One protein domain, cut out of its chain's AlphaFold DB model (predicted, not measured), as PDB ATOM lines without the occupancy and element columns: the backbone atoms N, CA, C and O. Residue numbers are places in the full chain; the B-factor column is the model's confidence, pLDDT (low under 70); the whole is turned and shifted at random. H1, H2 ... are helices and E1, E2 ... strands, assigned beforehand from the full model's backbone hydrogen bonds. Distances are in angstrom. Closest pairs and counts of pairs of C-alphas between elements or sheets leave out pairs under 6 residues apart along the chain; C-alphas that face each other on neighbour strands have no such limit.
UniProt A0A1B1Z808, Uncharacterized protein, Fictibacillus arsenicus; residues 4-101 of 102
ATOM      1  N   LYS A   4     108.741 105.037  97.137       51.81
ATOM      2  CA  LYS A   4     109.088 103.602  97.157       51.81
ATOM      3  C   LYS A   4     108.942 102.943  98.531       51.81
ATOM      4  O   LYS A   4     108.636 101.757  98.605       51.81
ATOM      5  N   ASP A   5     109.161 103.691  99.606       56.16
ATOM      6  CA  ASP A   5     109.005 103.181 100.970       56.16
ATOM      7  C   ASP A   5     107.517 103.039 101.320       56.16
ATOM      8  O   ASP A   5     107.130 102.054 101.947       56.16
ATOM      9  N   LYS A   6     106.671 103.967 100.836       56.19
ATOM     10  CA  LYS A   6     105.204 103.885 100.949       56.19
ATOM     11  C   LYS A   6     104.650 102.667 100.196       56.19
ATOM     12  O   LYS A   6     103.857 101.919 100.757       56.19
ATOM     13  N   VAL A   7     105.136 102.414  98.973       56.31
ATOM     14  CA  VAL A   7     104.822 101.196  98.195       56.31
ATOM     15  C   VAL A   7     105.210  99.945  98.983       56.31
ATOM     16  O   VAL A   7     104.379  99.074  99.210       56.31
ATOM     17  N   LYS A   8     106.455  99.854  99.469       55.84
ATOM     18  CA  LYS A   8     106.920  98.683 100.231       55.84
ATOM     19  C   LYS A   8     106.091  98.420 101.488       55.84
ATOM     20  O   LYS A   8     105.790  97.264 101.758       55.84
ATOM     21  N   GLN A   9     105.710  99.455 102.234       57.97
ATOM     22  CA  GLN A   9     104.844  99.295 103.406       57.97
ATOM     23  C   GLN A   9     103.437  98.817 103.031       57.97
ATOM     24  O   GLN A   9     102.912  97.936 103.706       57.97
ATOM     25  N   TRP A  10     102.873  99.314 101.926       61.22
ATOM     26  CA  TRP A  10     101.587  98.849 101.399       61.22
ATOM     27  C   TRP A  10     101.635  97.376 100.956       61.22
ATOM     28  O   TRP A  10     100.708  96.613 101.211       61.22
ATOM     29  N   PHE A  11     102.738  96.945 100.334       58.00
ATOM     30  CA  PHE A  11     102.903  95.574  99.839       58.00
ATOM     31  C   PHE A  11     103.313  94.547 100.913       58.00
ATOM     32  O   PHE A  11     103.032  93.360 100.727       58.00
ATOM     33  N   LEU A  12     103.978  94.969 101.997       49.38
ATOM     34  CA  LEU A  12     104.540  94.087 103.037       49.38
ATOM     35  C   LEU A  12     103.787  94.130 104.379       49.38
ATOM     36  O   LEU A  12     104.009  93.259 105.218       49.38
ATOM     37  N   GLY A  13     102.941  95.135 104.613       53.38
ATOM     38  CA  GLY A  13     102.210  95.291 105.869       53.38
ATOM     39  C   GLY A  13     100.897  94.498 105.912       53.38
ATOM     40  O   GLY A  13     100.269  94.303 104.869       53.38
ATOM     41  N   PRO A  14     100.439  94.054 107.102       48.59
ATOM     42  CA  PRO A  14      99.048  93.653 107.273       48.59
ATOM     43  C   PRO A  14      98.184  94.848 106.863       48.59
ATOM     44  O   PRO A  14      98.398  95.950 107.368       48.59
ATOM     45  N   LEU A  15      97.302  94.619 105.884       53.16
ATOM     46  CA  LEU A  15      96.369  95.595 105.321       53.16
ATOM     47  C   LEU A  15      95.937  96.599 106.388       53.16
ATOM     48  O   LEU A  15      95.447  96.186 107.440       53.16
ATOM     49  N   TYR A  16      96.162  97.884 106.096       53.41
ATOM     50  CA  TYR A  16      95.669  99.025 106.860       53.41
ATOM     51  C   TYR A  16      94.344  98.657 107.517       53.41
ATOM     52  O   TYR A  16      93.420  98.205 106.834       53.41
ATOM     53  N   THR A  17      94.260  98.806 108.839       54.00
ATOM     54  CA  THR A  17      92.980  98.713 109.540       54.00
ATOM     55  C   THR A  17      91.985  99.567 108.760       54.00
ATOM     56  O   THR A  17      92.301 100.721 108.476       54.00
ATOM     57  N   GLN A  18      90.842  99.008 108.343       49.84
ATOM     58  CA  GLN A  18      89.857  99.682 107.475       49.84
ATOM     59  C   GLN A  18      89.531 101.124 107.917       49.84
ATOM     60  O   GLN A  18      89.188 101.960 107.092       49.84
ATOM     61  N   GLU A  19      89.710 101.423 109.204       53.44
ATOM     62  CA  GLU A  19      89.590 102.734 109.850       53.44
ATOM     63  C   GLU A  19      90.538 103.827 109.314       53.44
ATOM     64  O   GLU A  19      90.337 105.006 109.595       53.44
ATOM     65  N   SER A  20      91.565 103.476 108.535       67.88
ATOM     66  CA  SER A  20      92.540 104.425 107.974       67.88
ATOM     67  C   SER A  20      92.277 104.796 106.510       67.88
ATOM     68  O   SER A  20      93.098 105.493 105.915       67.88
ATOM     69  N   LEU A  21      91.185 104.320 105.904       76.69
ATOM     70  CA  LEU A  21      90.853 104.571 104.499       76.69
ATOM     71  C   LEU A  21      89.612 105.456 104.378       76.69
ATOM     72  O   LEU A  21      88.550 105.129 104.903       76.69
ATOM     73  N   ILE A  22      89.742 106.563 103.650       85.94
ATOM     74  CA  ILE A  22      88.641 107.486 103.363       85.94
ATOM     75  C   ILE A  22      88.159 107.215 101.934       85.94
ATOM     76  O   ILE A  22      88.981 107.267 101.019       85.94
ATOM     77  N   PRO A  23      86.870 106.918 101.701       89.44
ATOM     78  CA  PRO A  23      86.358 106.696 100.351       89.44
ATOM     79  C   PRO A  23      86.481 107.959  99.491       89.44
ATOM     80  O   PRO A  23      86.281 109.076  99.967       89.44
ATOM     81  N   ILE A  24      86.797 107.761  98.214       91.88
ATOM     82  CA  ILE A  24      86.836 108.806  97.192       91.88
ATOM     83  C   ILE A  24      85.625 108.603  96.285       91.88
ATOM     84  O   ILE A  24      85.550 107.623  95.547       91.88
ATOM     85  N   GLU A  25      84.681 109.536  96.329       92.25
ATOM     86  CA  GLU A  25      83.399 109.432  95.624       92.25
ATOM     87  C   GLU A  25      83.348 110.269  94.343       92.25
ATOM     88  O   GLU A  25      82.482 110.068  93.492       92.25
ATOM     89  N   ASN A  26      84.259 111.230  94.190       93.25
ATOM     90  CA  ASN A  26      84.273 112.138  93.049       93.25
ATOM     91  C   ASN A  26      85.688 112.564  92.643       93.25
ATOM     92  O   ASN A  26      86.680 112.346  93.343       93.25
ATOM     93  N   ARG A  27      85.757 113.188  91.466       93.19
ATOM     94  CA  ARG A  27      87.000 113.637  90.835       93.19
ATOM     95  C   ARG A  27      87.730 114.677  91.680       93.19
ATOM     96  O   ARG A  27      88.958 114.683  91.703       93.19
ATOM     97  N   GLU A  28      87.000 115.567  92.341       93.62
ATOM     98  CA  GLU A  28      87.572 116.640  93.152       93.62
ATOM     99  C   GLU A  28      88.327 116.059  94.356       93.62
ATOM    100  O   GLU A  28      89.482 116.411  94.581       93.62
ATOM    101  N   GLN A  29      87.729 115.092  95.060       93.62
ATOM    102  CA  GLN A  29      88.379 114.356  96.151       93.62
ATOM    103  C   GLN A  29      89.594 113.553  95.672       93.62
ATOM    104  O   GLN A  29      90.624 113.527  96.350       93.62
ATOM    105  N   PHE A  30      89.487 112.916  94.503       93.50
ATOM    106  CA  PHE A  30      90.583 112.162  93.899       93.50
ATOM    107  C   PHE A  30      91.788 113.063  93.608       93.50
ATOM    108  O   PHE A  30      92.896 112.793  94.066       93.50
ATOM    109  N   THR A  31      91.549 114.164  92.894       92.62
ATOM    110  CA  THR A  31      92.591 115.117  92.486       92.62
ATOM    111  C   THR A  31      93.257 115.738  93.710       92.62
ATOM    112  O   THR A  31      94.478 115.704  93.821       92.62
ATOM    113  N   TYR A  32      92.454 116.189  94.679       91.38
ATOM    114  CA  TYR A  32      92.945 116.753  95.935       91.38
ATOM    115  C   TYR A  32      93.838 115.773  96.709       91.38
ATOM    116  O   TYR A  32      94.890 116.149  97.219       91.38
ATOM    117  N   SER A  33      93.459 114.493  96.764       90.00
ATOM    118  CA  SER A  33      94.265 113.464  97.435       90.00
ATOM    119  C   SER A  33      95.621 113.268  96.752       90.00
ATOM    120  O   SER A  33      96.646 113.174  97.428       90.00
ATOM    121  N   LEU A  34      95.647 113.243  95.417       89.06
ATOM    122  CA  LEU A  34      96.888 113.099  94.657       89.06
ATOM    123  C   LEU A  34      97.806 114.313  94.818       89.06
ATOM    124  O   LEU A  34      98.996 114.129  95.057       89.06
ATOM    125  N   GLU A  35      97.265 115.529  94.744       88.00
ATOM    126  CA  GLU A  35      98.023 116.776  94.930       88.00
ATOM    127  C   GLU A  35      98.667 116.857  96.322       88.00
ATOM    128  O   GLU A  35      99.797 117.309  96.454       88.00
ATOM    129  N   LEU A  36      98.012 116.317  97.357       86.31
ATOM    130  CA  LEU A  36      98.591 116.200  98.702       86.31
ATOM    131  C   LEU A  36      99.688 115.124  98.830       86.31
ATOM    132  O   LEU A  36     100.263 114.945  99.909       86.31
ATOM    133  N   GLY A  37      99.968 114.358  97.771       82.19
ATOM    134  CA  GLY A  37     100.856 113.196  97.824       82.19
ATOM    135  C   GLY A  37     100.299 112.058  98.688       82.19
ATOM    136  O   GLY A  37     101.067 111.209  99.179       82.19
ATOM    137  N   CYS A  38      98.977 112.049  98.909       84.31
ATOM    138  CA  CYS A  38      98.283 110.974  99.600       84.31
ATOM    139  C   CYS A  38      98.171 109.766  98.661       84.31
ATOM    140  O   CYS A  38      97.696 109.896  97.531       84.31
ATOM    141  N   PRO A  39      98.588 108.574  99.109       84.06
ATOM    142  CA  PRO A  39      98.358 107.353  98.358       84.06
ATOM    143  C   PRO A  39      96.868 107.100  98.142       84.06
ATOM    144  O   PRO A  39      96.090 107.131  99.099       84.06
ATOM    145  N   VAL A  40      96.495 106.801  96.899       87.75
ATOM    146  CA  VAL A  40      95.137 106.387  96.548       87.75
ATOM    147  C   VAL A  40      95.130 104.894  96.263       87.75
ATOM    148  O   VAL A  40      95.930 104.394  95.485       87.75
ATOM    149  N   ILE A  41      94.229 104.165  96.900       86.31
ATOM    150  CA  ILE A  41      94.071 102.720  96.792       86.31
ATOM    151  C   ILE A  41      92.774 102.449  96.048       86.31
ATOM    152  O   ILE A  41      91.770 103.106  96.305       86.31
ATOM    153  N   PHE A  42      92.770 101.468  95.157       85.38
ATOM    154  CA  PHE A  42      91.550 101.019  94.498       85.38
ATOM    155  C   PHE A  42      91.409  99.506  94.552       85.38
ATOM    156  O   PHE A  42      92.398  98.773  94.606       85.38
ATOM    157  N   THR A  43      90.169  99.034  94.581       79.31
ATOM    158  CA  THR A  43      89.839  97.611  94.718       79.31
ATOM    159  C   THR A  43      89.213  97.093  93.432       79.31
ATOM    160  O   THR A  43      88.202  97.623  92.981       79.31
ATOM    161  N   MET A  44      89.771  96.029  92.873       75.94
ATOM    162  CA  MET A  44      89.231  95.313  91.720       75.94
ATOM    163  C   MET A  44      88.654  93.969  92.169       75.94
ATOM    164  O   MET A  44      88.901  93.517  93.285       75.94
ATOM    165  N   ARG A  45      87.895  93.309  91.288       71.31
ATOM    166  CA  ARG A  45      87.275  92.004  91.575       71.31
ATOM    167  C   ARG A  45      88.279  90.962  92.084       71.31
ATOM    168  O   ARG A  45      87.968  90.241  93.026       71.31
ATOM    169  N   ASP A  46      89.463  90.931  91.480       70.44
ATOM    170  CA  ASP A  46      90.501  89.928  91.729       70.44
ATOM    171  C   ASP A  46      91.813  90.566  92.238       70.44
ATOM    172  O   ASP A  46      92.880  89.964  92.214       70.44
ATOM    173  N   GLY A  47      91.774  91.808  92.731       74.94
ATOM    174  CA  GLY A  47      93.008  92.479  93.122       74.94
ATOM    175  C   GLY A  47      92.842  93.867  93.712       74.94
ATOM    176  O   GLY A  47      91.743  94.352  93.967       74.94
ATOM    177  N   TYR A  48      93.975  94.521  93.916       78.25
ATOM    178  CA  TYR A  48      94.068  95.864  94.469       78.25
ATOM    179  C   TYR A  48      95.082  96.664  93.674       78.25
ATOM    180  O   TYR A  48      96.056  96.112  93.165       78.25
ATOM    181  N   GLY A  49      94.899  97.973  93.615       81.06
ATOM    182  CA  GLY A  49      95.894  98.866  93.065       81.06
ATOM    183  C   GLY A  49      96.184 100.055  93.960       81.06
ATOM    184  O   GLY A  49      95.447 100.359  94.898       81.06
ATOM    185  N   LEU A  50      97.306 100.697  93.671       84.38
ATOM    186  CA  LEU A  50      97.842 101.833  94.396       84.38
ATOM    187  C   LEU A  50      98.294 102.881  93.387       84.38
ATOM    188  O   LEU A  50      99.112 102.599  92.518       84.38
ATOM    189  N   ILE A  51      97.799 104.095  93.536       87.44
ATOM    190  CA  ILE A  51      98.199 105.267  92.778       87.44
ATOM    191  C   ILE A  51      98.996 106.155  93.718       87.44
ATOM    192  O   ILE A  51      98.545 106.510  94.809       87.44
ATOM    193  N   LEU A  52     100.192 106.513  93.280       85.12
ATOM    194  CA  LEU A  52     101.019 107.517  93.928       85.12
ATOM    195  C   LEU A  52     101.266 108.634  92.934       85.12
ATOM    196  O   LEU A  52     101.510 108.353  91.766       85.12
ATOM    197  N   PHE A  53     101.233 109.876  93.394       87.44
ATOM    198  CA  PHE A  53     101.522 111.047  92.581       87.44
ATOM    199  C   PHE A  53     102.567 111.902  93.292       87.44
ATOM    200  O   PHE A  53     102.462 112.143  94.493       87.44
ATOM    201  N   GLU A  54     103.607 112.296  92.559       84.19
ATOM    202  CA  GLU A  54     104.627 113.228  93.030       84.19
ATOM    203  C   GLU A  54     104.382 114.585  92.370       84.19
ATOM    204  O   GLU A  54     104.617 114.761  91.174       84.19
ATOM    205  N   GLU A  55     103.918 115.552  93.161       81.69
ATOM    206  CA  GLU A  55     103.563 116.891  92.679       81.69
ATOM    207  C   GLU A  55     104.766 117.618  92.065       81.69
ATOM    208  O   GLU A  55     104.627 118.307  91.055       81.69
ATOM    209  N   LYS A  56     105.970 117.427  92.625       82.25
ATOM    210  CA  LYS A  56     107.192 118.082  92.129       82.25
ATOM    211  C   LYS A  56     107.541 117.675  90.706       82.25
ATOM    212  O   LYS A  56     107.980 118.516  89.925       82.25
ATOM    213  N   ASP A  57     107.341 116.401  90.397       81.69
ATOM    214  CA  ASP A  57     107.674 115.834  89.096       81.69
ATOM    215  C   ASP A  57     106.460 115.834  88.153       81.69
ATOM    216  O   ASP A  57     106.632 115.647  86.953       81.69
ATOM    217  N   GLN A  58     105.245 116.083  88.668       83.31
ATOM    218  CA  GLN A  58     103.967 115.948  87.952       83.31
ATOM    219  C   GLN A  58     103.775 114.548  87.351       83.31
ATOM    220  O   GLN A  58     103.156 114.376  86.296       83.31
ATOM    221  N   LEU A  59     104.309 113.535  88.036       85.12
ATOM    222  CA  LEU A  59     104.283 112.147  87.594       85.12
ATOM    223  C   LEU A  59     103.643 111.270  88.657       85.12
ATOM    224  O   LEU A  59     104.022 111.272  89.830       85.12
ATOM    225  N   GLY A  60     102.687 110.472  88.207       83.94
ATOM    226  CA  GLY A  60     102.074 109.417  88.974       83.94
ATOM    227  C   GLY A  60     102.505 108.034  88.528       83.94
ATOM    228  O   GLY A  60     102.954 107.821  87.405       83.94
ATOM    229  N   ILE A  61     102.370 107.082  89.440       83.62
ATOM    230  CA  ILE A  61     102.678 105.678  89.224       83.62
ATOM    231  C   ILE A  61     101.490 104.868  89.728       83.62
ATOM    232  O   ILE A  61     101.018 105.087  90.846       83.62
ATOM    233  N   VAL A  62     101.034 103.930  88.903       83.31
ATOM    234  CA  VAL A  62      99.955 103.000  89.234       83.31
ATOM    235  C   VAL A  62     100.556 101.615  89.427       83.31
ATOM    236  O   VAL A  62     101.189 101.065  88.531       83.31
ATOM    237  N   TYR A  63     100.352 101.043  90.604       78.00
ATOM    238  CA  TYR A  63     100.728  99.678  90.943       78.00
ATOM    239  C   TYR A  63      99.475  98.818  90.994       78.00
ATOM    240  O   TYR A  63      98.463  99.250  91.537       78.00
ATOM    241  N   VAL A  64      99.554  97.591  90.482       77.69
ATOM    242  CA  VAL A  64      98.457  96.621  90.534       77.69
ATOM    243  C   VAL A  64      98.964  95.302  91.110       77.69
ATOM    244  O   VAL A  64     100.001  94.774  90.709       77.69
ATOM    245  N   LYS A  65      98.213  94.768  92.069       72.12
ATOM    246  CA  LYS A  65      98.402  93.452  92.667       72.12
ATOM    247  C   LYS A  65      97.171  92.605  92.379       72.12
ATOM    248  O   LYS A  65      96.085  92.929  92.850       72.12
ATOM    249  N   ASP A  66      97.367  91.526  91.644       66.00
ATOM    250  CA  ASP A  66      96.340  90.530  91.330       66.00
ATOM    251  C   ASP A  66      96.541  89.292  92.239       66.00
ATOM    252  O   ASP A  66      97.595  89.142  92.870       66.00
ATOM    253  N   VAL A  67      95.560  88.386  92.325       57.78
ATOM    254  CA  VAL A  67      95.636  87.122  93.087       57.78
ATOM    255  C   VAL A  67      96.843  86.264  92.687       57.78
ATOM    256  O   VAL A  67      97.344  85.485  93.499       57.78
ATOM    257  N   PHE A  68      97.333  86.415  91.454       52.97
ATOM    258  CA  PHE A  68      98.487  85.684  90.918       52.97
ATOM    259  C   PHE A  68      99.851  86.274  91.311       52.97
ATOM    260  O   PHE A  68     100.880  85.655  91.040       52.97
ATOM    261  N   GLY A  69      99.885  87.436  91.970       56.25
ATOM    262  CA  GLY A  69     101.116  88.090  92.410       56.25
ATOM    263  C   GLY A  69     101.142  89.592  92.135       56.25
ATOM    264  O   GLY A  69     100.184  90.195  91.651       56.25
ATOM    265  N   VAL A  70     102.265  90.224  92.476       53.53
ATOM    266  CA  VAL A  70     102.509  91.628  92.135       53.53
ATOM    267  C   VAL A  70     102.940  91.686  90.676       53.53
ATOM    268  O   VAL A  70     104.017  91.195  90.342       53.53
ATOM    269  N   ASN A  71     102.132  92.299  89.812       55.59
ATOM    270  CA  ASN A  71     102.633  92.730  88.515       55.59
ATOM    271  C   ASN A  71     103.402  94.033  88.769       55.59
ATOM    272  O   ASN A  71     102.823  95.114  88.841       55.59
ATOM    273  N   GLU A  72     104.718  93.924  88.968       47.75
ATOM    274  CA  GLU A  72     105.618  95.072  89.189       47.75
ATOM    275  C   GLU A  72     105.730  96.005  87.958       47.75
ATOM    276  O   GLU A  72     106.463  96.997  87.993       47.75
ATOM    277  N   ASP A  73     104.985  95.716  86.886       49.44
ATOM    278  CA  ASP A  73     105.223  96.206  85.528       49.44
ATOM    279  C   ASP A  73     104.162  97.176  84.981       49.44
ATOM    280  O   ASP A  73     103.874  97.202  83.791       49.44
ATOM    281  N   TYR A  74     103.634  98.069  85.821       51.12
ATOM    282  CA  TYR A  74     102.952  99.277  85.327       51.12
ATOM    283  C   TYR A  74     103.758 100.543  85.636       51.12
ATOM    284  O   TYR A  74     103.288 101.514  86.219       51.12
ATOM    285  N   ARG A  75     105.021 100.555  85.186       56.44
ATOM    286  CA  ARG A  75     105.845 101.775  85.097       56.44
ATOM    287  C   ARG A  75     105.466 102.607  83.872       56.44
ATOM    288  O   ARG A  75     106.318 102.933  83.053       56.44
ATOM    289  N   ASN A  76     104.196 102.963  83.754       62.38
ATOM    290  CA  ASN A  76     103.828 104.102  82.932       62.38
ATOM    291  C   ASN A  76     103.749 105.279  83.890       62.38
ATOM    292  O   ASN A  76     102.989 105.258  84.853       62.38
ATOM    293  N   TYR A  77     104.622 106.259  83.693       70.81
ATOM    294  CA  TYR A  77     104.464 107.525  84.377       70.81
ATOM    295  C   TYR A  77     103.191 108.167  83.834       70.81
ATOM    296  O   TYR A  77     103.107 108.458  82.643       70.81
ATOM    297  N   PHE A  78     102.197 108.328  84.695       82.12
ATOM    298  CA  PHE A  78     100.925 108.941  84.347       82.12
ATOM    299  C   PHE A  78     100.969 110.416  84.711       82.12
ATOM    300  O   PHE A  78     101.402 110.777  85.805       82.12
ATOM    301  N   THR A  79     100.503 111.280  83.820       89.31
ATOM    302  CA  THR A  79     100.229 112.665  84.199       89.31
ATOM    303  C   THR A  79      98.972 112.719  85.072       89.31
ATOM    304  O   THR A  79      98.163 111.788  85.082       89.31
ATOM    305  N   LEU A  80      98.768 113.818  85.803       88.38
ATOM    306  CA  LEU A  80      97.536 114.007  86.574       88.38
ATOM    307  C   LEU A  80      96.262 113.883  85.702       88.38
ATOM    308  O   LEU A  80      95.340 113.180  86.119       88.38
ATOM    309  N   PRO A  81      96.196 114.461  84.481       90.56
ATOM    310  CA  PRO A  81      95.103 114.195  83.546       90.56
ATOM    311  C   PRO A  81      94.876 112.709  83.246       90.56
ATOM    312  O   PRO A  81      93.725 112.272  83.247       90.56
ATOM    313  N   ASP A  82      95.939 111.927  83.041       91.06
ATOM    314  CA  ASP A  82      95.807 110.491  82.764       91.06
ATOM    315  C   ASP A  82      95.218 109.744  83.966       91.06
ATOM    316  O   ASP A  82      94.354 108.883  83.806       91.06
ATOM    317  N   LEU A  83      95.626 110.112  85.186       90.62
ATOM    318  CA  LEU A  83      95.069 109.549  86.417       90.62
ATOM    319  C   LEU A  83      93.597 109.932  86.623       90.62
ATOM    320  O   LEU A  83      92.817 109.126  87.124       90.62
ATOM    321  N   ILE A  84      93.199 111.142  86.228       91.25
ATOM    322  CA  ILE A  84      91.799 111.581  86.283       91.25
ATOM    323  C   ILE A  84      90.939 110.776  85.300       91.25
ATOM    324  O   ILE A  84      89.819 110.389  85.643       91.25
ATOM    325  N   VAL A  85      91.448 110.511  84.092       91.44
ATOM    326  CA  VAL A  85      90.780 109.632  83.118       91.44
ATOM    327  C   VAL A  85      90.676 108.217  83.680       91.44
ATOM    328  O   VAL A  85      89.578 107.667  83.720       91.44
ATOM    329  N   PHE A  86      91.773 107.681  84.225       90.12
ATOM    330  CA  PHE A  86      91.795 106.377  84.884       90.12
ATOM    331  C   PHE A  86      90.712 106.268  85.965       90.12
ATOM    332  O   PHE A  86      89.909 105.337  85.937       90.12
ATOM    333  N   PHE A  87      90.635 107.235  86.882       91.88
ATOM    334  CA  PHE A  87      89.618 107.262  87.937       91.88
ATOM    335  C   PHE A  87      88.196 107.229  87.370       91.88
ATOM    336  O   PHE A  87      87.367 106.436  87.816       91.88
ATOM    337  N   LYS A  88      87.912 108.068  86.369       92.12
ATOM    338  CA  LYS A  88      86.583 108.171  85.760       92.12
ATOM    339  C   LYS A  88      86.148 106.860  85.102       92.12
ATOM    340  O   LYS A  88      85.003 106.436  85.288       92.12
ATOM    341  N   ASP A  89      87.041 106.248  84.334       89.94
ATOM    342  CA  ASP A  89      86.740 105.028  83.587       89.94
ATOM    343  C   ASP A  89      86.463 103.869  84.557       89.94
ATOM    344  O   ASP A  89      85.420 103.226  84.475       89.94
ATOM    345  N   HIS A  90      87.305 103.702  85.581       88.44
ATOM    346  CA  HIS A  90      87.194 102.595  86.535       88.44
ATOM    347  C   HIS A  90      86.046 102.784  87.547       88.44
ATOM    348  O   HIS A  90      85.378 101.814  87.903       88.44
ATOM    349  N   MET A  91      85.729 104.016  87.969       86.88
ATOM    350  CA  MET A  91      84.519 104.284  88.772       86.88
ATOM    351  C   MET A  91      83.244 103.869  88.027       86.88
ATOM    352  O   MET A  91      82.317 103.330  88.629       86.88
ATOM    353  N   SER A  92      83.205 104.082  86.707       85.25
ATOM    354  CA  SER A  92      82.069 103.681  85.864       85.25
ATOM    355  C   SER A  92      81.930 102.156  85.753       85.25
ATOM    356  O   SER A  92      80.834 101.651  85.523       85.25
ATOM    357  N   GLU A  93      83.025 101.425  85.969       85.94
ATOM    358  CA  GLU A  93      83.080  99.960  86.018       85.94
ATOM    359  C   GLU A  93      82.796  99.389  87.422       85.94
ATOM    360  O   GLU A  93      82.792  98.172  87.611       85.94
ATOM    361  N   GLY A  94      82.517 100.250  88.409       83.50
ATOM    362  CA  GLY A  94      82.196  99.850  89.780       83.50
ATOM    363  C   GLY A  94      83.415  99.613  90.672       83.50
ATOM    364  O   GLY A  94      83.294  98.941  91.698       83.50
ATOM    365  N   ILE A  95      84.585 100.142  90.302       86.25
ATOM    366  CA  ILE A  95      85.785 100.096  91.141       86.25
ATOM    367  C   ILE A  95      85.725 101.196  92.197       86.25
ATOM    368  O   ILE A  95      85.546 102.372  91.886       86.25
ATOM    369  N   SER A  96      85.928 100.801  93.451       88.25
ATOM    370  CA  SER A  96      85.985 101.716  94.588       88.25
ATOM    371  C   SER A  96      87.398 102.249  94.802       88.25
ATOM    372  O   SER A  96      88.370 101.488  94.760       88.25
ATOM    373  N   PHE A  97      87.493 103.545  95.097       90.19
ATOM    374  CA  PHE A  97      88.735 104.255  95.394       90.19
ATOM    375  C   PHE A  97      88.738 104.775  96.832       90.19
ATOM    376  O   PHE A  97      87.704 105.161  97.377       90.19
ATOM    377  N   TYR A  98      89.923 104.818  97.433       88.00
ATOM    378  CA  TYR A  98      90.139 105.219  98.815       88.00
ATOM    379  C   TYR A  98      91.430 106.024  98.938       88.00
ATOM    380  O   TYR A  98      92.454 105.635  98.389       88.00
ATOM    381  N   ALA A  99      91.417 107.116  99.691       87.06
ATOM    382  CA  ALA A  99      92.622 107.822 100.107       87.06
ATOM    383  C   ALA A  99      93.095 107.280 101.459       87.06
ATOM    384  O   ALA A  99      92.284 106.954 102.331       87.06
ATOM    385  N   TRP A 100      94.410 107.214 101.659       76.31
ATOM    386  CA  TRP A 100      94.957 106.952 102.986       76.31
ATOM    387  C   TRP A 100      94.791 108.183 103.890       76.31
ATOM    388  O   TRP A 100      95.184 109.288 103.513       76.31
ATOM    389  N   ASN A 101      94.196 107.989 105.071       66.62
ATOM    390  CA  ASN A 101      94.084 109.011 106.107       66.62
ATOM    391  C   ASN A 101      95.454 109.204 106.776       66.62
ATOM    392  O   ASN A 101      96.056 108.228 107.227       66.62
TER     393      ASN A 101
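What this domain is: This is residues 4 to 101 of the 102 residues of an uncharacterized protein of Fictibacillus arsenicus (UniProt A0A1B1Z808). A strongly twisted sheet of six strands has two helices, H2 and H3, packed over one face and a short helix, H1, over the opposite face. The two longest strands, E3 and E4, form a hairpin through the middle of the fold. Along the printed part, 98 residues, come H1, E1, H2, E2, E3, E4, E5, H3 and E6; the sheet's order is E1, E6, E2, E3, E4, E5, all antiparallel, and the class is mixed, helices and strands. The whole is compact, with a radius of gyration of the C-alphas of 12.5 A, and rounded, spanning 29 by 26 by 23 A.

Where its parts are: Find C-alpha 4 at (109.088, 103.602, 97.157); from there H1 runs to residue 12, 12.1 A. Next come E1, residues 21 to 24, and H2, residues 27 to 35, 12.2 A long. E2 takes residues 40 to 44, 13.4 A. From C-alpha 47 at (93.008, 92.479, 93.122), E3 runs 23.8 A to residue 54, and E4, residues 59 to 66, measures 23.3 A. E5 is residues 69 to 71. H3, residues 80 to 92, is 18.6 A long. E6, residues 96 to 100, is 13.4 A long and ends at C-alpha 100, (94.957, 106.952, 102.986).

How they stand to each other: E2, E3, E4 and E5 form a meander, each strand the antiparallel neighbour of the one before. Look for N 42 and O 49 at 2.9 A between E2 and E3, N 50 and O 63 at 2.8 A between E3 and E4, and N 69 and O 66 at 3.0 A between E4 and E5. E6 stands between E2, with N 98 and O 41 at 2.8 A, and the edge strand E1, with N 22 and O 99 at 2.9 A. E1, H2 and E2 make a split strand-helix-strand unit, two strands running the same way with E6 between them; its crossover is right-handed. H2 has a height over the sheet of 7.8 A, H3 9.3 A. These two touch, with the closest C-alphas, Arg 27 and Ile 84, 6.9 A apart, at a steep tilt of 41 degrees, opposite ways. H1, on the opposite face at a height over the sheet of 9.5 A, is apart from both. In H1, H2 and H3 every O i to N i+4 pair is within hydrogen-bond range.

The domain as a whole: The C-alphas farthest apart, Lys 56 and Phe 68, are 33.6 A from each other. The printed part has no cut and no long link. The model's confidence is under 70 at residues 4 to 20, 66 to 76 and 101; the mean pLDDT of the printed part is 76.6.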